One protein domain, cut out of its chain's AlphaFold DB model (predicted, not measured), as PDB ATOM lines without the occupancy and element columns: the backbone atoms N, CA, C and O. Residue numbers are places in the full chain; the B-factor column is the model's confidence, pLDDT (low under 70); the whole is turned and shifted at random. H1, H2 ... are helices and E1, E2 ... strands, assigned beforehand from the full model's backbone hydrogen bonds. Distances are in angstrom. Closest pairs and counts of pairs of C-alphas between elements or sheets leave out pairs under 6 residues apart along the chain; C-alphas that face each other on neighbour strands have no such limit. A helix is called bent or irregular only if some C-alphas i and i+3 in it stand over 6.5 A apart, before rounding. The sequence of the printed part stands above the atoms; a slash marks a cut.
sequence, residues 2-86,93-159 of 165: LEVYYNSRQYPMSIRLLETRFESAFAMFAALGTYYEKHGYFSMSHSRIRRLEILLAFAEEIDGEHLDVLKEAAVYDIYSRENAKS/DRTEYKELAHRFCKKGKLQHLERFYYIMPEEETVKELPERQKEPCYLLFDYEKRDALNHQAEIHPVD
ATOM      1  N   LEU A   2     221.203 253.450 173.322       91.69
ATOM      2  CA  LEU A   2     222.464 254.004 172.799       91.69
ATOM      3  C   LEU A   2     222.715 255.468 173.191       91.69
ATOM      4  O   LEU A   2     223.746 255.764 173.784       91.69
ATOM      5  N   GLU A   3     221.748 256.364 172.961       92.62
ATOM      6  CA  GLU A   3     221.900 257.786 173.321       92.62
ATOM      7  C   GLU A   3     222.195 258.004 174.810       92.62
ATOM      8  O   GLU A   3     222.995 258.851 175.200       92.62
ATOM      9  N   VAL A   4     221.548 257.204 175.657       93.50
ATOM     10  CA  VAL A   4     221.623 257.343 177.111       93.50
ATOM     11  C   VAL A   4     222.935 256.794 177.655       93.50
ATOM     12  O   VAL A   4     223.527 257.424 178.530       93.50
ATOM     13  N   TYR A   5     223.380 255.641 177.164       94.75
ATOM     14  CA  TYR A   5     224.486 254.900 177.767       94.75
ATOM     15  C   TYR A   5     225.793 255.000 176.982       94.75
ATOM     16  O   TYR A   5     226.839 255.224 177.582       94.75
ATOM     17  N   TYR A   6     225.728 254.895 175.655       92.25
ATOM     18  CA  TYR A   6     226.906 254.903 174.792       92.25
ATOM     19  C   TYR A   6     227.312 256.332 174.413       92.25
ATOM     20  O   TYR A   6     228.389 256.798 174.784       92.25
ATOM     21  N   ASN A   7     226.418 257.087 173.764       91.25
ATOM     22  CA  ASN A   7     226.746 258.425 173.251       91.25
ATOM     23  C   ASN A   7     226.991 259.444 174.366       91.25
ATOM     24  O   ASN A   7     227.803 260.354 174.207       91.25
ATOM     25  N   SER A   8     226.329 259.280 175.515       91.38
ATOM     26  CA  SER A   8     226.556 260.143 176.677       91.38
ATOM     27  C   SER A   8     227.963 259.993 177.264       91.38
ATOM     28  O   SER A   8     228.417 260.887 177.980       91.38
ATOM     29  N   ARG A   9     228.627 258.855 176.999       89.50
ATOM     30  CA  ARG A   9     229.913 258.442 177.578       89.50
ATOM     31  C   ARG A   9     229.924 258.425 179.107       89.50
ATOM     32  O   ARG A   9     230.991 258.449 179.706       89.50
ATOM     33  N   GLN A  10     228.768 258.410 179.769       91.44
ATOM     34  CA  GLN A  10     228.705 258.533 181.230       91.44
ATOM     35  C   GLN A  10     228.985 257.225 181.975       91.44
ATOM     36  O   GLN A  10     229.312 257.298 183.154       91.44
ATOM     37  N   TYR A  11     228.879 256.074 181.303       95.38
ATOM     38  CA  TYR A  11     228.986 254.743 181.922       95.38
ATOM     39  C   TYR A  11     229.926 253.797 181.149       95.38
ATOM     40  O   TYR A  11     229.531 252.675 180.824       95.38
ATOM     41  N   PRO A  12     231.117 254.260 180.724       94.94
ATOM     42  CA  PRO A  12     231.951 253.499 179.803       94.94
ATOM     43  C   PRO A  12     232.371 252.153 180.393       94.94
ATOM     44  O   PRO A  12     232.311 251.159 179.676       94.94
ATOM     45  N   MET A  13     232.732 252.089 181.679       97.31
ATOM     46  CA  MET A  13     233.217 250.847 182.276       97.31
ATOM     47  C   MET A  13     232.089 249.835 182.459       97.31
ATOM     48  O   MET A  13     232.214 248.680 182.059       97.31
ATOM     49  N   SER A  14     230.946 250.282 182.984       97.44
ATOM     50  CA  SER A  14     229.778 249.423 183.205       97.44
ATOM     51  C   SER A  14     229.266 248.820 181.897       97.44
ATOM     52  O   SER A  14     228.953 247.635 181.841       97.44
ATOM     53  N   ILE A  15     229.204 249.627 180.831       96.88
ATOM     54  CA  ILE A  15     228.771 249.171 179.505       96.88
ATOM     55  C   ILE A  15     229.781 248.203 178.898       96.88
ATOM     56  O   ILE A  15     229.379 247.147 178.417       96.88
ATOM     57  N   ARG A  16     231.075 248.525 178.966       96.19
ATOM     58  CA  ARG A  16     232.147 247.685 178.426       96.19
ATOM     59  C   ARG A  16     232.171 246.299 179.066       96.19
ATOM     60  O   ARG A  16     232.302 245.305 178.360       96.19
ATOM     61  N   LEU A  17     232.025 246.222 180.389       97.75
ATOM     62  CA  LEU A  17     232.003 244.939 181.091       97.75
ATOM     63  C   LEU A  17     230.712 244.157 180.825       97.75
ATOM     64  O   LEU A  17     230.774 242.956 180.563       97.75
ATOM     65  N   LEU A  18     229.553 244.822 180.832       97.00
ATOM     66  CA  LEU A  18     228.276 244.165 180.552       97.00
ATOM     67  C   LEU A  18     228.205 243.621 179.119       97.00
ATOM     68  O   LEU A  18     227.634 242.555 178.903       97.00
ATOM     69  N   GLU A  19     228.813 244.307 178.149       96.44
ATOM     70  CA  GLU A  19     228.835 243.874 176.749       96.44
ATOM     71  C   GLU A  19     229.439 242.473 176.582       96.44
ATOM     72  O   GLU A  19     228.970 241.709 175.744       96.44
ATOM     73  N   THR A  20     230.386 242.077 177.441       96.31
ATOM     74  CA  THR A  20     230.997 240.732 177.424       96.31
ATOM     75  C   THR A  20     230.004 239.593 177.675       96.31
ATOM     76  O   THR A  20     230.359 238.425 177.534       96.31
ATOM     77  N   ARG A  21     228.778 239.905 178.117       96.38
ATOM     78  CA  ARG A  21     227.689 238.941 178.352       96.38
ATOM     79  C   ARG A  21     226.787 238.755 177.133       96.38
ATOM     80  O   ARG A  21     225.831 237.988 177.185       96.38
ATOM     81  N   PHE A  22     227.062 239.469 176.046       96.62
ATOM     82  CA  PHE A  22     226.250 239.470 174.839       96.62
ATOM     83  C   PHE A  22     227.106 239.163 173.614       96.62
ATOM     84  O   PHE A  22     228.292 239.464 173.557       96.62
ATOM     85  N   GLU A  23     226.472 238.614 172.579       95.75
ATOM     86  CA  GLU A  23     227.143 238.321 171.305       95.75
ATOM     87  C   GLU A  23     227.614 239.591 170.573       95.75
ATOM     88  O   GLU A  23     228.474 239.531 169.697       95.75
ATOM     89  N   SER A  24     227.019 240.745 170.894       95.38
ATOM     90  CA  SER A  24     227.401 242.053 170.354       95.38
ATOM     91  C   SER A  24     226.841 243.208 171.192       95.38
ATOM     92  O   SER A  24     225.781 243.070 171.815       95.38
ATOM     93  N   ALA A  25     227.458 244.394 171.090       94.31
ATOM     94  CA  ALA A  25     226.885 245.654 171.578       94.31
ATOM     95  C   ALA A  25     225.424 245.853 171.142       94.31
ATOM     96  O   ALA A  25     224.590 246.299 171.929       94.31
ATOM     97  N   PHE A  26     225.098 245.527 169.884       96.12
ATOM     98  CA  PHE A  26     223.739 245.678 169.363       96.12
ATOM     99  C   PHE A  26     222.740 244.832 170.158       96.12
ATOM    100  O   PHE A  26     221.715 245.358 170.596       96.12
ATOM    101  N   ALA A  27     223.058 243.554 170.388       97.88
ATOM    102  CA  ALA A  27     222.211 242.650 171.160       97.88
ATOM    103  C   ALA A  27     222.008 243.157 172.597       97.88
ATOM    104  O   ALA A  27     220.872 243.215 173.071       97.88
ATOM    105  N   MET A  28     223.078 243.619 173.251       97.88
ATOM    106  CA  MET A  28     223.003 244.210 174.591       97.88
ATOM    107  C   MET A  28     222.086 245.441 174.627       97.88
ATOM    108  O   MET A  28     221.181 245.524 175.458       97.88
ATOM    109  N   PHE A  29     222.282 246.414 173.730       98.06
ATOM    110  CA  PHE A  29     221.477 247.641 173.735       98.06
ATOM    111  C   PHE A  29     220.019 247.408 173.333       98.06
ATOM    112  O   PHE A  29     219.146 248.137 173.817       98.06
ATOM    113  N   ALA A  30     219.749 246.419 172.476       98.06
ATOM    114  CA  ALA A  30     218.394 245.986 172.156       98.06
ATOM    115  C   ALA A  30     217.713 245.381 173.393       98.06
ATOM    116  O   ALA A  30     216.632 245.837 173.769       98.06
ATOM    117  N   ALA A  31     218.382 244.449 174.083       98.44
ATOM    118  CA  ALA A  31     217.880 243.828 175.309       98.44
ATOM    119  C   ALA A  31     217.625 244.862 176.422       98.44
ATOM    120  O   ALA A  31     216.552 244.871 177.025       98.44
ATOM    121  N   LEU A  32     218.550 245.806 176.625       98.31
ATOM    122  CA  LEU A  32     218.371 246.911 177.570       98.31
ATOM    123  C   LEU A  32     217.189 247.815 177.178       98.31
ATOM    124  O   LEU A  32     216.474 248.324 178.039       98.31
ATOM    125  N   GLY A  33     216.955 248.017 175.877       98.06
ATOM    126  CA  GLY A  33     215.788 248.744 175.370       98.06
ATOM    127  C   GLY A  33     214.472 248.064 175.751       98.06
ATOM    128  O   GLY A  33     213.596 248.716 176.319       98.06
ATOM    129  N   THR A  34     214.370 246.757 175.514       98.38
ATOM    130  CA  THR A  34     213.214 245.945 175.923       98.38
ATOM    131  C   THR A  34     213.024 245.953 177.440       98.38
ATOM    132  O   THR A  34     211.896 246.079 177.919       98.38
ATOM    133  N   TYR A  35     214.112 245.888 178.212       98.38
ATOM    134  CA  TYR A  35     214.058 245.977 179.671       98.38
ATOM    135  C   TYR A  35     213.439 247.300 180.143       98.38
ATOM    136  O   TYR A  35     212.523 247.303 180.970       98.38
ATOM    137  N   TYR A  36     213.879 248.421 179.559       97.94
ATOM    138  CA  TYR A  36     213.330 249.751 179.832       97.94
ATOM    139  C   TYR A  36     211.845 249.871 179.480       97.94
ATOM    140  O   TYR A  36     211.094 250.507 180.223       97.94
ATOM    141  N   GLU A  37     211.418 249.280 178.363       97.31
ATOM    142  CA  GLU A  37     210.019 249.288 177.925       97.31
ATOM    143  C   GLU A  37     209.133 248.510 178.897       97.31
ATOM    144  O   GLU A  37     208.171 249.066 179.429       97.31
ATOM    145  N   LYS A  38     209.518 247.266 179.208       97.56
ATOM    146  CA  LYS A  38     208.799 246.375 180.133       97.56
ATOM    147  C   LYS A  38     208.573 247.017 181.505       97.56
ATOM    148  O   LYS A  38     207.536 246.792 182.121       97.56
ATOM    149  N   HIS A  39     209.526 247.822 181.969       97.25
ATOM    150  CA  HIS A  39     209.478 248.470 183.282       97.25
ATOM    151  C   HIS A  39     208.955 249.916 183.242       97.25
ATOM    152  O   HIS A  39     208.933 250.596 184.268       97.25
ATOM    153  N   GLY A  40     208.544 250.420 182.072       96.12
ATOM    154  CA  GLY A  40     207.990 251.769 181.918       96.12
ATOM    155  C   GLY A  40     209.003 252.905 182.121       96.12
ATOM    156  O   GLY A  40     208.614 254.066 182.274       96.12
ATOM    157  N   TYR A  41     210.306 252.616 182.095       96.62
ATOM    158  CA  TYR A  41     211.358 253.588 182.406       96.62
ATOM    159  C   TYR A  41     211.521 254.696 181.361       96.62
ATOM    160  O   TYR A  41     212.135 255.717 181.666       96.62
ATOM    161  N   PHE A  42     210.954 254.556 180.159       93.44
ATOM    162  CA  PHE A  42     210.963 255.613 179.138       93.44
ATOM    163  C   PHE A  42     210.103 256.832 179.484       93.44
ATOM    164  O   PHE A  42     210.330 257.914 178.952       93.44
ATOM    165  N   SER A  43     209.124 256.668 180.372       88.25
ATOM    166  CA  SER A  43     208.142 257.710 180.696       88.25
ATOM    167  C   SER A  43     208.648 258.783 181.672       88.25
ATOM    168  O   SER A  43     207.903 259.701 182.011       88.25
ATOM    169  N   MET A  44     209.899 258.692 182.137       89.44
ATOM    170  CA  MET A  44     210.449 259.590 183.153       89.44
ATOM    171  C   MET A  44     211.941 259.875 182.960       89.44
ATOM    172  O   MET A  44     212.692 259.082 182.389       89.44
ATOM    173  N   SER A  45     212.381 261.018 183.484       91.06
ATOM    174  CA  SER A  45     213.795 261.383 183.550       91.06
ATOM    175  C   SER A  45     214.495 260.655 184.694       91.06
ATOM    176  O   SER A  45     213.996 260.626 185.816       91.06
ATOM    177  N   HIS A  46     215.696 260.143 184.431       95.00
ATOM    178  CA  HIS A  46     216.523 259.455 185.426       95.00
ATOM    179  C   HIS A  46     217.781 260.258 185.748       95.00
ATOM    180  O   HIS A  46     218.384 260.872 184.860       95.00
ATOM    181  N   SER A  47     218.210 260.222 187.009       93.56
ATOM    182  CA  SER A  47     219.543 260.690 187.402       93.56
ATOM    183  C   SER A  47     220.630 259.734 186.885       93.56
ATOM    184  O   SER A  47     220.335 258.641 186.397       93.56
ATOM    185  N   ARG A  48     221.904 260.136 186.981       92.88
ATOM    186  CA  ARG A  48     223.043 259.268 186.635       92.88
ATOM    187  C   ARG A  48     223.070 258.008 187.499       92.88
ATOM    188  O   ARG A  48     223.110 256.905 186.966       92.88
ATOM    189  N   ILE A  49     222.966 258.186 188.817       95.38
ATOM    190  CA  ILE A  49     222.924 257.076 189.778       95.38
ATOM    191  C   ILE A  49     221.729 256.166 189.482       95.38
ATOM    192  O   ILE A  49     221.905 254.958 189.397       95.38
ATOM    193  N   ARG A  50     220.542 256.732 189.210       96.12
ATOM    194  CA  ARG A  50     219.356 255.923 188.901       96.12
ATOM    195  C   ARG A  50     219.524 255.092 187.628       96.12
ATOM    196  O   ARG A  50     219.037 253.971 187.565       96.12
ATOM    197  N   ARG A  51     220.212 255.615 186.610       96.94
ATOM    198  CA  ARG A  51     220.538 254.835 185.406       96.94
ATOM    199  C   ARG A  51     221.456 253.662 185.733       96.94
ATOM    200  O   ARG A  51     221.171 252.563 185.290       96.94
ATOM    201  N   LEU A  52     222.481 253.858 186.559       97.75
ATOM    202  CA  LEU A  52     223.324 252.744 187.008       97.75
ATOM    203  C   LEU A  52     222.554 251.723 187.850       97.75
ATOM    204  O   LEU A  52     222.739 250.534 187.646       97.75
ATOM    205  N   GLU A  53     221.633 252.148 188.715       97.94
ATOM    206  CA  GLU A  53     220.750 251.215 189.434       97.94
ATOM    207  C   GLU A  53     219.897 250.374 188.473       97.94
ATOM    208  O   GLU A  53     219.762 249.171 188.663       97.94
ATOM    209  N   ILE A  54     219.337 250.994 187.429       98.19
ATOM    210  CA  ILE A  54     218.568 250.282 186.398       98.19
ATOM    211  C   ILE A  54     219.474 249.336 185.603       98.19
ATOM    212  O   ILE A  54     219.077 248.210 185.325       98.19
ATOM    213  N   LEU A  55     220.680 249.781 185.239       98.38
ATOM    214  CA  LEU A  55     221.648 248.970 184.507       98.38
ATOM    215  C   LEU A  55     222.088 247.749 185.323       98.38
ATOM    216  O   LEU A  55     222.191 246.666 184.764       98.38
ATOM    217  N   LEU A  56     222.296 247.909 186.632       98.69
ATOM    218  CA  LEU A  56     222.640 246.813 187.538       98.69
ATOM    219  C   LEU A  56     221.472 245.844 187.734       98.69
ATOM    220  O   LEU A  56     221.696 244.643 187.706       98.69
ATOM    221  N   ALA A  57     220.237 246.338 187.864       98.56
ATOM    222  CA  ALA A  57     219.056 245.474 187.932       98.56
ATOM    223  C   ALA A  57     218.854 244.675 186.633       98.56
ATOM    224  O   ALA A  57     218.527 243.493 186.667       98.56
ATOM    225  N   PHE A  58     219.103 245.300 185.478       98.56
ATOM    226  CA  PHE A  58     219.140 244.596 184.199       98.56
ATOM    227  C   PHE A  58     220.266 243.557 184.161       98.56
ATOM    228  O   PHE A  58     220.030 242.423 183.771       98.56
ATOM    229  N   ALA A  59     221.477 243.925 184.582       98.25
ATOM    230  CA  ALA A  59     222.616 243.018 184.589       98.25
ATOM    231  C   ALA A  59     222.411 241.814 185.517       98.25
ATOM    232  O   ALA A  59     222.824 240.716 185.170       98.25
ATOM    233  N   GLU A  60     221.733 241.995 186.650       98.38
ATOM    234  CA  GLU A  60     221.375 240.915 187.571       98.38
ATOM    235  C   GLU A  60     220.447 239.874 186.920       98.38
ATOM    236  O   GLU A  60     220.614 238.681 187.161       98.38
ATOM    237  N   GLU A  61     219.524 240.292 186.039       98.12
ATOM    238  CA  GLU A  61     218.687 239.360 185.260       98.12
ATOM    239  C   GLU A  61     219.486 238.568 184.208       98.12
ATOM    240  O   GLU A  61     219.036 237.507 183.775       98.12
ATOM    241  N   ILE A  62     220.648 239.075 183.785       97.19
ATOM    242  CA  ILE A  62     221.483 238.479 182.731       97.19
ATOM    243  C   ILE A  62     222.578 237.583 183.318       97.19
ATOM    244  O   ILE A  62     222.754 236.454 182.867       97.19
ATOM    245  N   ASP A  63     223.321 238.089 184.302       95.25
ATOM    246  CA  ASP A  63     224.467 237.428 184.931       95.25
ATOM    247  C   ASP A  63     224.604 237.884 186.395       95.25
ATOM    248  O   ASP A  63     225.491 238.657 186.768       95.25
ATOM    249  N   GLY A  64     223.681 237.413 187.238       95.88
ATOM    250  CA  GLY A  64     223.685 237.711 188.673       95.88
ATOM    251  C   GLY A  64     224.905 237.162 189.426       95.88
ATOM    252  O   GLY A  64     225.266 237.707 190.466       95.88
ATOM    253  N   GLU A  65     225.572 236.129 188.898       95.88
ATOM    254  CA  GLU A  65     226.792 235.561 189.492       95.88
ATOM    255  C   GLU A  65     227.947 236.571 189.475       95.88
ATOM    256  O   GLU A  65     228.708 236.669 190.438       95.88
ATOM    257  N   HIS A  66     228.035 237.383 188.419       95.31
ATOM    258  CA  HIS A  66     229.093 238.375 188.242       95.31
ATOM    259  C   HIS A  66     228.633 239.806 188.557       95.31
ATOM    260  O   HIS A  66     229.252 240.783 188.131       95.31
ATOM    261  N   LEU A  67     227.558 239.973 189.329       97.75
ATOM    262  CA  LEU A  67     227.016 241.302 189.612       97.75
ATOM    263  C   LEU A  67     228.008 242.200 190.375       97.75
ATOM    264  O   LEU A  67     228.001 243.416 190.192       97.75
ATOM    265  N   ASP A  68     228.881 241.631 191.206       97.94
ATOM    266  CA  ASP A  68     229.789 242.416 192.049       97.94
ATOM    267  C   ASP A  68     230.859 243.176 191.251       97.94
ATOM    268  O   ASP A  68     231.132 244.338 191.558       97.94
ATOM    269  N   VAL A  69     231.384 242.600 190.162       98.12
ATOM    270  CA  VAL A  69     232.301 243.335 189.272       98.12
ATOM    271  C   VAL A  69     231.589 244.485 188.559       98.12
ATOM    272  O   VAL A  69     232.158 245.563 188.384       98.12
ATOM    273  N   LEU A  70     230.314 244.304 188.208       98.19
ATOM    274  CA  LEU A  70     229.511 245.350 187.577       98.19
ATOM    275  C   LEU A  70     229.137 246.460 188.566       98.19
ATOM    276  O   LEU A  70     229.124 247.630 188.183       98.19
ATOM    277  N   LYS A  71     228.895 246.134 189.843       98.50
ATOM    278  CA  LYS A  71     228.724 247.143 190.903       98.50
ATOM    279  C   LYS A  71     229.983 247.990 191.056       98.50
ATOM    280  O   LYS A  71     229.879 249.215 191.105       98.50
ATOM    281  N   GLU A  72     231.160 247.370 191.090       98.56
ATOM    282  CA  GLU A  72     232.424 248.109 191.150       98.56
ATOM    283  C   GLU A  72     232.656 248.961 189.891       98.56
ATOM    284  O   GLU A  72     233.036 250.126 190.008       98.56
ATOM    285  N   ALA A  73     232.327 248.462 188.697       98.25
ATOM    286  CA  ALA A  73     232.370 249.263 187.470       98.25
ATOM    287  C   ALA A  73     231.419 250.475 187.517       98.25
ATOM    288  O   ALA A  73     231.795 251.580 187.121       98.25
ATOM    289  N   ALA A  74     230.214 250.310 188.070       98.38
ATOM    290  CA  ALA A  74     229.261 251.401 188.263       98.38
ATOM    291  C   ALA A  74     229.781 252.454 189.255       98.38
ATOM    292  O   ALA A  74     229.619 253.659 189.041       98.38
ATOM    293  N   VAL A  75     230.435 252.016 190.333       98.25
ATOM    294  CA  VAL A  75     231.112 252.904 191.289       98.25
ATOM    295  C   VAL A  75     232.242 253.674 190.603       98.25
ATOM    296  O   VAL A  75     232.329 254.896 190.754       98.25
ATOM    297  N   TYR A  76     233.062 252.988 189.806       98.00
ATOM    298  CA  TYR A  76     234.137 253.596 189.027       98.00
ATOM    299  C   TYR A  76     233.607 254.661 188.054       98.00
ATOM    300  O   TYR A  76     234.120 255.782 188.005       98.00
ATOM    301  N   ASP A  77     232.534 254.365 187.319       97.50
ATOM    302  CA  ASP A  77     231.914 255.314 186.391       97.50
ATOM    303  C   ASP A  77     231.379 256.564 187.105       97.50
ATOM    304  O   ASP A  77     231.532 257.678 186.601       97.50
ATOM    305  N   ILE A  78     230.806 256.421 188.305       97.00
ATOM    306  CA  ILE A  78     230.356 257.573 189.098       97.00
ATOM    307  C   ILE A  78     231.535 258.452 189.484       97.00
ATOM    308  O   ILE A  78     231.535 259.646 189.175       97.00
ATOM    309  N   TYR A  79     232.535 257.880 190.155       96.81
ATOM    310  CA  TYR A  79     233.609 258.680 190.735       96.81
ATOM    311  C   TYR A  79     234.629 259.147 189.704       96.81
ATOM    312  O   TYR A  79     235.241 260.188 189.923       96.81
ATOM    313  N   SER A  80     234.736 258.495 188.542       95.81
ATOM    314  CA  SER A  80     235.460 259.061 187.398       95.81
ATOM    315  C   SER A  80     234.765 260.309 186.851       95.81
ATOM    316  O   SER A  80     235.423 261.207 186.337       95.81
ATOM    317  N   ARG A  81     233.439 260.431 186.983       92.94
ATOM    318  CA  ARG A  81     232.662 261.548 186.427       92.94
ATOM    319  C   ARG A  81     232.463 262.689 187.410       92.94
ATOM    320  O   ARG A  81     232.604 263.858 187.035       92.94
ATOM    321  N   GLU A  82     232.129 262.397 188.658       92.06
ATOM    322  CA  GLU A  82     231.736 263.410 189.630       92.06
ATOM    323  C   GLU A  82     232.124 263.068 191.064       92.06
ATOM    324  O   GLU A  82     232.196 261.907 191.453       92.06
ATOM    325  N   ASN A  83     232.290 264.115 191.874       92.38
ATOM    326  CA  ASN A  83     232.382 263.978 193.321       92.38
ATOM    327  C   ASN A  83     230.967 263.799 193.890       92.38
ATOM    328  O   ASN A  83     230.302 264.775 194.258       92.38
ATOM    329  N   ALA A  84     230.461 262.566 193.845       91.44
ATOM    330  CA  ALA A  84     229.082 262.264 194.204       91.44
ATOM    331  C   ALA A  84     228.784 262.657 195.660       91.44
ATOM    332  O   ALA A  84     229.439 262.205 196.599       91.44
ATOM    333  N   LYS A  85     227.744 263.479 195.853       86.25
ATOM    334  CA  LYS A  85     227.345 263.986 197.180       86.25
ATOM    335  C   LYS A  85     226.793 262.898 198.100       86.25
ATOM    336  O   LYS A  85     226.863 263.032 199.318       86.25
ATOM    337  N   SER A  86     226.220 261.847 197.522       88.94
ATOM    338  CA  SER A  86     225.667 260.699 198.235       88.94
ATOM    339  C   SER A  86     226.352 259.419 197.776       88.94
ATOM    340  O   SER A  86     226.640 259.254 196.590       88.94
ATOM    341  N   ASP A  93     230.340 249.651 201.903       90.50
ATOM    342  CA  ASP A  93     230.566 250.523 203.049       90.50
ATOM    343  C   ASP A  93     232.043 250.947 203.144       90.50
ATOM    344  O   ASP A  93     232.966 250.182 202.861       90.50
ATOM    345  N   ARG A  94     232.273 252.204 203.533       91.25
ATOM    346  CA  ARG A  94     233.611 252.820 203.535       91.25
ATOM    347  C   ARG A  94     234.283 252.827 204.903       91.25
ATOM    348  O   ARG A  94     235.393 253.339 205.035       91.25
ATOM    349  N   THR A  95     233.616 252.312 205.932       90.75
ATOM    350  CA  THR A  95     234.074 252.371 207.325       90.75
ATOM    351  C   THR A  95     235.447 251.726 207.477       90.75
ATOM    352  O   THR A  95     236.304 252.297 208.145       90.75
ATOM    353  N   GLU A  96     235.695 250.619 206.772       88.44
ATOM    354  CA  GLU A  96     236.954 249.865 206.841       88.44
ATOM    355  C   GLU A  96     238.182 250.634 206.334       88.44
ATOM    356  O   GLU A  96     239.300 250.339 206.741       88.44
ATOM    357  N   TYR A  97     237.999 251.620 205.453       91.69
ATOM    358  CA  TYR A  97     239.105 252.375 204.853       91.69
ATOM    359  C   TYR A  97     238.972 253.890 205.038       91.69
ATOM    360  O   TYR A  97     239.667 254.678 204.393       91.69
ATOM    361  N   LYS A  98     238.116 254.327 205.965       92.25
ATOM    362  CA  LYS A  98     237.885 255.746 206.259       92.25
ATOM    363  C   LYS A  98     239.171 256.482 206.648       92.25
ATOM    364  O   LYS A  98     239.356 257.635 206.259       92.25
ATOM    365  N   GLU A  99     240.062 255.826 207.388       91.94
ATOM    366  CA  GLU A  99     241.359 256.397 207.770       91.94
ATOM    367  C   GLU A  99     242.282 256.590 206.562       91.94
ATOM    368  O   GLU A  99     242.943 257.623 206.461       91.94
ATOM    369  N   LEU A 100     242.270 255.654 205.606       92.75
ATOM    370  CA  LEU A 100     242.998 255.804 204.342       92.75
ATOM    371  C   LEU A 100     242.439 256.978 203.534       92.75
ATOM    372  O   LEU A 100     243.207 257.799 203.041       92.75
ATOM    373  N   ALA A 101     241.112 257.123 203.465       92.00
ATOM    374  CA  ALA A 101     240.492 258.264 202.799       92.00
ATOM    375  C   ALA A 101     240.900 259.599 203.448       92.00
ATOM    376  O   ALA A 101     241.185 260.556 202.737       92.00
ATOM    377  N   HIS A 102     240.986 259.670 204.782       90.81
ATOM    378  CA  HIS A 102     241.468 260.874 205.469       90.81
ATOM    379  C   HIS A 102     242.949 261.167 205.199       90.81
ATOM    380  O   HIS A 102     243.327 262.331 205.100       90.81
ATOM    381  N   ARG A 103     243.771 260.119 205.080       91.94
ATOM    382  CA  ARG A 103     245.204 260.227 204.796       91.94
ATOM    383  C   ARG A 103     245.468 260.755 203.386       91.94
ATOM    384  O   ARG A 103     246.247 261.686 203.237       91.94
ATOM    385  N   PHE A 104     244.825 260.172 202.374       93.19
ATOM    386  CA  PHE A 104     245.127 260.465 200.968       93.19
ATOM    387  C   PHE A 104     244.332 261.644 200.392       93.19
ATOM    388  O   PHE A 104     244.836 262.347 199.516       93.19
ATOM    389  N   CYS A 105     243.111 261.909 200.869       92.38
ATOM    390  CA  CYS A 105     242.348 263.068 200.406       92.38
ATOM    391  C   CYS A 105     242.844 264.344 201.098       92.38
ATOM    392  O   CYS A 105     242.604 264.572 202.287       92.38
ATOM    393  N   LYS A 106     243.500 265.225 200.340       89.25
ATOM    394  CA  LYS A 106     244.108 266.446 200.879       89.25
ATOM    395  C   LYS A 106     243.047 267.464 201.293       89.25
ATOM    396  O   LYS A 106     242.087 267.740 200.573       89.25
ATOM    397  N   LYS A 107     243.243 268.094 202.457       88.00
ATOM    398  CA  LYS A 107     242.325 269.123 202.968       88.00
ATOM    399  C   LYS A 107     242.201 270.282 201.972       88.00
ATOM    400  O   LYS A 107     243.197 270.876 201.575       88.00
ATOM    401  N   GLY A 108     240.964 270.625 201.613       87.38
ATOM    402  CA  GLY A 108     240.659 271.705 200.670       87.38
ATOM    403  C   GLY A 108     240.728 271.307 199.193       87.38
ATOM    404  O   GLY A 108     240.416 272.144 198.353       87.38
ATOM    405  N   LYS A 109     241.088 270.056 198.878       90.44
ATOM    406  CA  LYS A 109     241.046 269.507 197.520       90.44
ATOM    407  C   LYS A 109     239.731 268.785 197.261       90.44
ATOM    408  O   LYS A 109     239.149 268.175 198.160       90.44
ATOM    409  N   LEU A 110     239.268 268.840 196.015       93.62
ATOM    410  CA  LEU A 110     238.155 268.014 195.554       93.62
ATOM    411  C   LEU A 110     238.707 266.650 195.144       93.62
ATOM    412  O   LEU A 110     239.081 266.452 193.991       93.62
ATOM    413  N   GLN A 111     238.753 265.724 196.101       95.44
ATOM    414  CA  GLN A 111     239.255 264.365 195.907       95.44
ATOM    415  C   GLN A 111     238.317 263.331 196.539       95.44
ATOM    416  O   GLN A 111     237.631 263.624 197.523       95.44
ATOM    417  N   HIS A 112     238.299 262.121 195.983       96.06
ATOM    418  CA  HIS A 112     237.588 260.966 196.537       96.06
ATOM    419  C   HIS A 112     238.476 259.728 196.466       96.06
ATOM    420  O   HIS A 112     239.090 259.475 195.437       96.06
ATOM    421  N   LEU A 113     238.526 258.954 197.548       96.38
ATOM    422  CA  LEU A 113     239.202 257.663 197.583       96.38
ATOM    423  C   LEU A 113     238.158 256.549 197.556       96.38
ATOM    424  O   LEU A 113     237.214 256.572 198.351       96.38
ATOM    425  N   GLU A 114     238.366 255.563 196.692       97.38
ATOM    426  CA  GLU A 114     237.528 254.372 196.597       97.38
ATOM    427  C   GLU A 114     238.365 253.094 196.616       97.38
ATOM    428  O   GLU A 114     239.517 253.090 196.175       97.38
ATOM    429  N   ARG A 115     237.767 252.015 197.125       96.88
ATOM    430  CA  ARG A 115     238.347 250.675 197.158       96.88
ATOM    431  C   ARG A 115     237.740 249.815 196.052       96.88
ATOM    432  O   ARG A 115     236.524 249.815 195.897       96.88
ATOM    433  N   PHE A 116     238.578 249.045 195.366       97.38
ATOM    434  CA  PHE A 116     238.162 248.092 194.340       97.38
ATOM    435  C   PHE A 116     238.848 246.741 194.552       97.38
ATOM    436  O   PHE A 116     240.028 246.683 194.899       97.38
ATOM    437  N   TYR A 117     238.123 245.649 194.337       97.44
ATOM    438  CA  TYR A 117     238.673 244.299 194.237       97.44
ATOM    439  C   TYR A 117     238.807 243.836 192.790       97.44
ATOM    440  O   TYR A 117     239.439 242.812 192.551       97.44
ATOM    441  N   TYR A 118     238.254 244.569 191.828       97.69
ATOM    442  CA  TYR A 118     238.425 244.290 190.409       97.69
ATOM    443  C   TYR A 118     239.302 245.363 189.769       97.69
ATOM    444  O   TYR A 118     239.058 246.561 189.906       97.69
ATOM    445  N   ILE A 119     240.341 244.934 189.052       95.62
ATOM    446  CA  ILE A 119     241.186 245.853 188.287       95.62
ATOM    447  C   ILE A 119     240.425 246.201 187.009       95.62
ATOM    448  O   ILE A 119     240.200 245.335 186.164       95.62
ATOM    449  N   MET A 120     239.997 247.459 186.898       95.00
ATOM    450  CA  MET A 120     239.241 247.924 185.737       95.00
ATOM    451  C   MET A 120     240.133 247.883 184.488       95.00
ATOM    452  O   MET A 120     241.229 248.446 184.526       95.00
ATOM    453  N   PRO A 121     239.698 247.230 183.397       94.81
ATOM    454  CA  PRO A 121     240.499 247.108 182.185       94.81
ATOM    455  C   PRO A 121     240.693 248.462 181.501       94.81
ATOM    456  O   PRO A 121     239.765 249.269 181.399       94.81
ATOM    457  N   GLU A 122     241.895 248.695 180.982       90.25
ATOM    458  CA  GLU A 122     242.224 249.923 180.253       90.25
ATOM    459  C   GLU A 122     241.799 249.832 178.782       90.25
ATOM    460  O   GLU A 122     241.465 250.845 178.164       90.25
ATOM    461  N   GLU A 123     241.755 248.619 178.224       90.12
ATOM    462  CA  GLU A 123     241.400 248.378 176.833       90.12
ATOM    463  C   GLU A 123     239.944 248.745 176.538       90.12
ATOM    464  O   GLU A 123     239.030 248.461 177.312       90.12
ATOM    465  N   GLU A 124     239.710 249.322 175.357       85.25
ATOM    466  CA  GLU A 124     238.361 249.678 174.906       85.25
ATOM    467  C   GLU A 124     237.491 248.439 174.649       85.25
ATOM    468  O   GLU A 124     236.275 248.477 174.827       85.25
ATOM    469  N   THR A 125     238.120 247.330 174.246       87.81
ATOM    470  CA  THR A 125     237.466 246.046 173.989       87.81
ATOM    471  C   THR A 125     237.906 245.030 175.027       87.81
ATOM    472  O   THR A 125     239.081 244.678 175.107       87.81
ATOM    473  N   VAL A 126     236.936 244.514 175.775       93.06
ATOM    474  CA  VAL A 126     237.138 243.511 176.821       93.06
ATOM    475  C   VAL A 126     236.478 242.217 176.365       93.06
ATOM    476  O   VAL A 126     235.380 242.241 175.815       93.06
ATOM    477  N   LYS A 127     237.163 241.087 176.545       90.62
ATOM    478  CA  LYS A 127     236.634 239.763 176.170       90.62
ATOM    479  C   LYS A 127     236.011 239.031 177.351       90.62
ATOM    480  O   LYS A 127     235.046 238.298 177.176       90.62
ATOM    481  N   GLU A 128     236.567 239.237 178.537       93.25
ATOM    482  CA  GLU A 128     236.208 238.526 179.759       93.25
ATOM    483  C   GLU A 128     236.169 239.512 180.924       93.25
ATOM    484  O   GLU A 128     236.875 240.521 180.920       93.25
ATOM    485  N   LEU A 129     235.324 239.233 181.915       96.00
ATOM    486  CA  LEU A 129     235.248 240.059 183.114       96.00
ATOM    487  C   LEU A 129     236.545 239.932 183.925       96.00
ATOM    488  O   LEU A 129     237.101 238.834 184.001       96.00
ATOM    489  N   PRO A 130     237.023 241.019 184.557       96.56
ATOM    490  CA  PRO A 130     238.186 240.932 185.422       96.56
ATOM    491  C   PRO A 130     237.890 240.037 186.630       96.56
ATOM    492  O   PRO A 130     236.781 240.021 187.169       96.56
ATOM    493  N   GLU A 131     238.906 239.306 187.077       96.38
ATOM    494  CA  GLU A 131     238.809 238.448 188.254       96.38
ATOM    495  C   GLU A 131     238.935 239.250 189.553       96.38
ATOM    496  O   GLU A 131     239.677 240.239 189.646       96.38
ATOM    497  N   ARG A 132     238.241 238.775 190.592       97.38
ATOM    498  CA  ARG A 132     238.298 239.376 191.924       97.38
ATOM    499  C   ARG A 132     239.666 239.136 192.556       97.38
ATOM    500  O   ARG A 132     240.086 237.996 192.755       97.38
ATOM    501  N   GLN A 133     240.329 240.210 192.956       97.19
ATOM    502  CA  GLN A 133     241.605 240.163 193.653       97.19
ATOM    503  C   GLN A 133     241.433 239.768 195.127       97.19
ATOM    504  O   GLN A 133     240.381 239.967 195.744       97.19
ATOM    505  N   LYS A 134     242.494 239.198 195.713       95.50
ATOM    506  CA  LYS A 134     242.542 238.878 197.152       95.50
ATOM    507  C   LYS A 134     242.746 240.127 198.004       95.50
ATOM    508  O   LYS A 134     242.070 240.290 199.015       95.50
ATOM    509  N   GLU A 135     243.681 240.983 197.595       94.31
ATOM    510  CA  GLU A 135     243.906 242.295 198.200       94.31
ATOM    511  C   GLU A 135     243.221 243.366 197.340       94.31
ATOM    512  O   GLU A 135     243.286 243.278 196.111       94.31
ATOM    513  N   PRO A 136     242.564 244.365 197.952       95.31
ATOM    514  CA  PRO A 136     241.962 245.451 197.201       95.31
ATOM    515  C   PRO A 136     243.021 246.433 196.688       95.31
ATOM    516  O   PRO A 136     244.054 246.647 197.330       95.31
ATOM    517  N   CYS A 137     242.719 247.110 195.585       94.75
ATOM    518  CA  CYS A 137     243.396 248.338 195.194       94.75
ATOM    519  C   CYS A 137     242.580 249.564 195.633       94.75
ATOM    520  O   CYS A 137     241.374 249.495 195.885       94.75
ATOM    521  N   TYR A 138     243.261 250.700 195.749       96.25
ATOM    522  CA  TYR A 138     242.647 251.966 196.124       96.25
ATOM    523  C   TYR A 138     242.937 252.997 195.048       96.25
ATOM    524  O   TYR A 138     244.091 253.171 194.654       96.25
ATOM    525  N   LEU A 139     241.897 253.683 194.588       97.12
ATOM    526  CA  LEU A 139     242.000 254.711 193.559       97.12
ATOM    527  C   LEU A 139     241.593 256.062 194.137       97.12
ATOM    528  O   LEU A 139     240.517 256.205 194.724       97.12
ATOM    529  N   LEU A 140     242.465 257.050 193.957       97.06
ATOM    530  CA  LEU A 140     242.218 258.446 194.279       97.06
ATOM    531  C   LEU A 140     241.749 259.173 193.017       97.06
ATOM    532  O   LEU A 140     242.503 259.316 192.057       97.06
ATOM    533  N   PHE A 141     240.512 259.651 193.045       97.25
ATOM    534  CA  PHE A 141     239.901 260.469 192.008       97.25
ATOM    535  C   PHE A 141     240.132 261.942 192.350       97.25
ATOM    536  O   PHE A 141     239.591 262.436 193.341       97.25
ATOM    537  N   ASP A 142     240.931 262.642 191.549       96.50
ATOM    538  CA  ASP A 142     241.195 264.073 191.680       96.50
ATOM    539  C   ASP A 142     240.342 264.859 190.683       96.50
ATOM    540  O   ASP A 142     240.487 264.735 189.470       96.50
ATOM    541  N   TYR A 143     239.415 265.668 191.193       95.44
ATOM    542  CA  TYR A 143     238.462 266.406 190.366       95.44
ATOM    543  C   TYR A 143     238.958 267.785 189.933       95.44
ATOM    544  O   TYR A 143     238.292 268.415 189.105       95.44
ATOM    545  N   GLU A 144     240.067 268.272 190.499       93.38
ATOM    546  CA  GLU A 144     240.684 269.541 190.089       93.38
ATOM    547  C   GLU A 144     241.451 269.395 188.777       93.38
ATOM    548  O   GLU A 144     241.635 270.370 188.047       93.38
ATOM    549  N   LYS A 145     241.855 268.167 188.455       90.69
ATOM    550  CA  LYS A 145     242.463 267.803 187.185       90.69
ATOM    551  C   LYS A 145     241.534 266.857 186.453       90.69
ATOM    552  O   LYS A 145     241.161 265.814 186.970       90.69
ATOM    553  N   ARG A 146     241.128 267.236 185.248       92.31
ATOM    554  CA  ARG A 146     240.245 266.419 184.421       92.31
ATOM    555  C   ARG A 146     240.827 266.245 183.042       92.31
ATOM    556  O   ARG A 146     241.437 267.172 182.509       92.31
ATOM    557  N   ASP A 147     240.578 265.083 182.465       89.62
ATOM    558  CA  ASP A 147     240.894 264.835 181.070       89.62
ATOM    559  C   ASP A 147     240.133 265.825 180.171       89.62
ATOM    560  O   ASP A 147     238.938 266.081 180.352       89.62
ATOM    561  N   ALA A 148     240.831 266.425 179.209       87.50
ATOM    562  CA  ALA A 148     240.267 267.479 178.370       87.50
ATOM    563  C   ALA A 148     239.259 266.957 177.328       87.50
ATOM    564  O   ALA A 148     238.438 267.733 176.840       87.50
ATOM    565  N   LEU A 149     239.321 265.669 176.975       84.06
ATOM    566  CA  LEU A 149     238.495 265.047 175.939       84.06
ATOM    567  C   LEU A 149     237.227 264.427 176.519       84.06
ATOM    568  O   LEU A 149     236.155 264.505 175.916       84.06
ATOM    569  N   ASN A 150     237.355 263.766 177.666       84.62
ATOM    570  CA  ASN A 150     236.276 263.005 178.269       84.62
ATOM    571  C   ASN A 150     235.814 263.583 179.612       84.62
ATOM    572  O   ASN A 150     234.773 263.148 180.089       84.62
ATOM    573  N   HIS A 151     236.497 264.575 180.193       86.56
ATOM    574  CA  HIS A 151     236.152 265.224 181.465       86.56
ATOM    575  C   HIS A 151     236.128 264.311 182.698       86.56
ATOM    576  O   HIS A 151     235.551 264.690 183.724       86.56
ATOM    577  N   GLN A 152     236.732 263.126 182.631       93.06
ATOM    578  CA  GLN A 152     236.925 262.278 183.802       93.06
ATOM    579  C   GLN A 152     237.960 262.892 184.745       93.06
ATOM    580  O   GLN A 152     238.843 263.627 184.308       93.06
ATOM    581  N   ALA A 153     237.811 262.624 186.040       95.56
ATOM    582  CA  ALA A 153     238.809 262.928 187.058       95.56
ATOM    583  C   ALA A 153     240.155 262.291 186.693       95.56
ATOM    584  O   ALA A 153     240.188 261.226 186.078       95.56
ATOM    585  N   GLU A 154     241.255 262.919 187.094       95.62
ATOM    586  CA  GLU A 154     242.553 262.248 187.093       95.62
ATOM    587  C   GLU A 154     242.519 261.153 188.170       95.62
ATOM    588  O   GLU A 154     242.103 261.406 189.303       95.62
ATOM    589  N   ILE A 155     242.899 259.926 187.814       95.69
ATOM    590  CA  ILE A 155     242.795 258.759 188.697       95.69
ATOM    591  C   ILE A 155     244.198 258.256 189.003       95.69
ATOM    592  O   ILE A 155     244.960 257.945 188.091       95.69
ATOM    593  N   HIS A 156     244.521 258.150 190.290       93.88
ATOM    594  CA  HIS A 156     245.821 257.673 190.760       93.88
ATOM    595  C   HIS A 156     245.647 256.444 191.647       93.88
ATOM    596  O   HIS A 156     244.905 256.519 192.631       93.88
ATOM    597  N   PRO A 157     246.335 255.324 191.372       94.19
ATOM    598  CA  PRO A 157     246.417 254.245 192.341       94.19
ATOM    599  C   PRO A 157     247.214 254.710 193.562       94.19
ATOM    600  O   PRO A 157     248.268 255.334 193.428       94.19
ATOM    601  N   VAL A 158     246.726 254.386 194.759       93.31
ATOM    602  CA  VAL A 158     247.442 254.650 196.011       93.31
ATOM    603  C   VAL A 158     247.838 253.346 196.683       93.31
ATOM    604  O   VAL A 158     247.075 252.380 196.725       93.31
ATOM    605  N   ASP A 159     249.053 253.327 197.220       88.44
ATOM    606  CA  ASP A 159     249.571 252.199 197.980       88.44
ATOM    607  C   ASP A 159     249.380 252.482 199.479       88.44
ATOM    608  O   ASP A 159     250.074 253.345 200.024       88.44
TER     609      ASP A 159
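AT A GLANCE: This is residues 2 to 86 and 93 to 159 of the 165 residues of the protein "Magnesium-protoporphyrin IX monomethyl ester oxidative cyclase" of Roseburia sp. CAG:182 (UniProt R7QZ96). A strongly twisted sheet of three strands, E1, E2 and E3, makes one part of the body, and H1, H2, H3 and H4a gather at the other. The long helix H4 folds back on itself, and its second arm, H4b, lies between H2 and one face of the sheet, while H5 packs over E1 and, only just, E2 on the other face, giving three layers, with helices on both faces of a sheet. The 152 printed residues hold, along the chain, five named helices and then three strands, in the class mixed; the sheet's order is E1, E2, E3, all antiparallel, a meander in which each strand is the antiparallel neighbour of the one before. The whole is compact, with a radius of gyration of the C-alphas of 16.0 A and spans of 46 by 34 by 29 A.

HOW THE PARTS SIT: H1, residues 2 to 7, and H2, residues 12 to 19, touch only at the corner, closest at the C-alphas of Tyr 6 and Pro 12, 7.2 A. H2 and H3, residues 25 to 38, only just touch, only at the corner, with 3 pairs of C-alphas within 8 A. H4, residues 48 to 81, was assigned as one helix by its hydrogen bonds but is bent, C-alphas 62 and 65 being 9.1 A apart; its arms H4a, residues 48 to 62, and H4b, residues 65 to 81, run opposite ways at a shallow tilt of 17 degrees. H2, the hub, touches H4b, closest at the C-alphas of Ser 14 and Ala 73, 5.0 A. H4b is on the sheet of E1, residues 111 to 118, E2, residues 132 to 146, and E3, residues 153 to 158, at a height over the sheet of 8.8 A. H5, residues 95 to 104, is on it too, closest to E1 at the C-alphas of Ala 101 and Leu 113, 5.4 A. N 114 and O 139 in the hairpin E1 and E2 are 3.0 A apart, and N 140 and O 156 in the hairpin E2 and E3 2.8 A. Every O i to N i+4 pair is within hydrogen-bond range in H2, H3 and H4a, against 1 of 2 in H1, 11 of 13 in H4b and 4 of 6 in H5.

IN THESE COORDINATES: H1 begins at C-alpha 2 (222.464, 254.004, 172.799) and is 6.2 A long; H2 is 10.6 A, H3 20.0 A, H4a 21.2 A, H4b 26.8 A and H5 15.1 A. E1 is 20.8 A, E2, which bends by 97 degrees at residue 135, 28.1 A, and E3 14.9 A, ending at C-alpha 158 (247.442, 254.650, 196.011).

THE WHOLE: The C-alphas farthest apart, of Glu 23 and Lys 107, are 46.7 A apart. Residues 87 to 92 are not printed, and C-alphas 86 and 93 are 12.3 A apart across this cut. The link from E1 to E2, residues 119 to 131, is long. The mean pLDDT of the printed part is 94.6, and no printed residue is under 70.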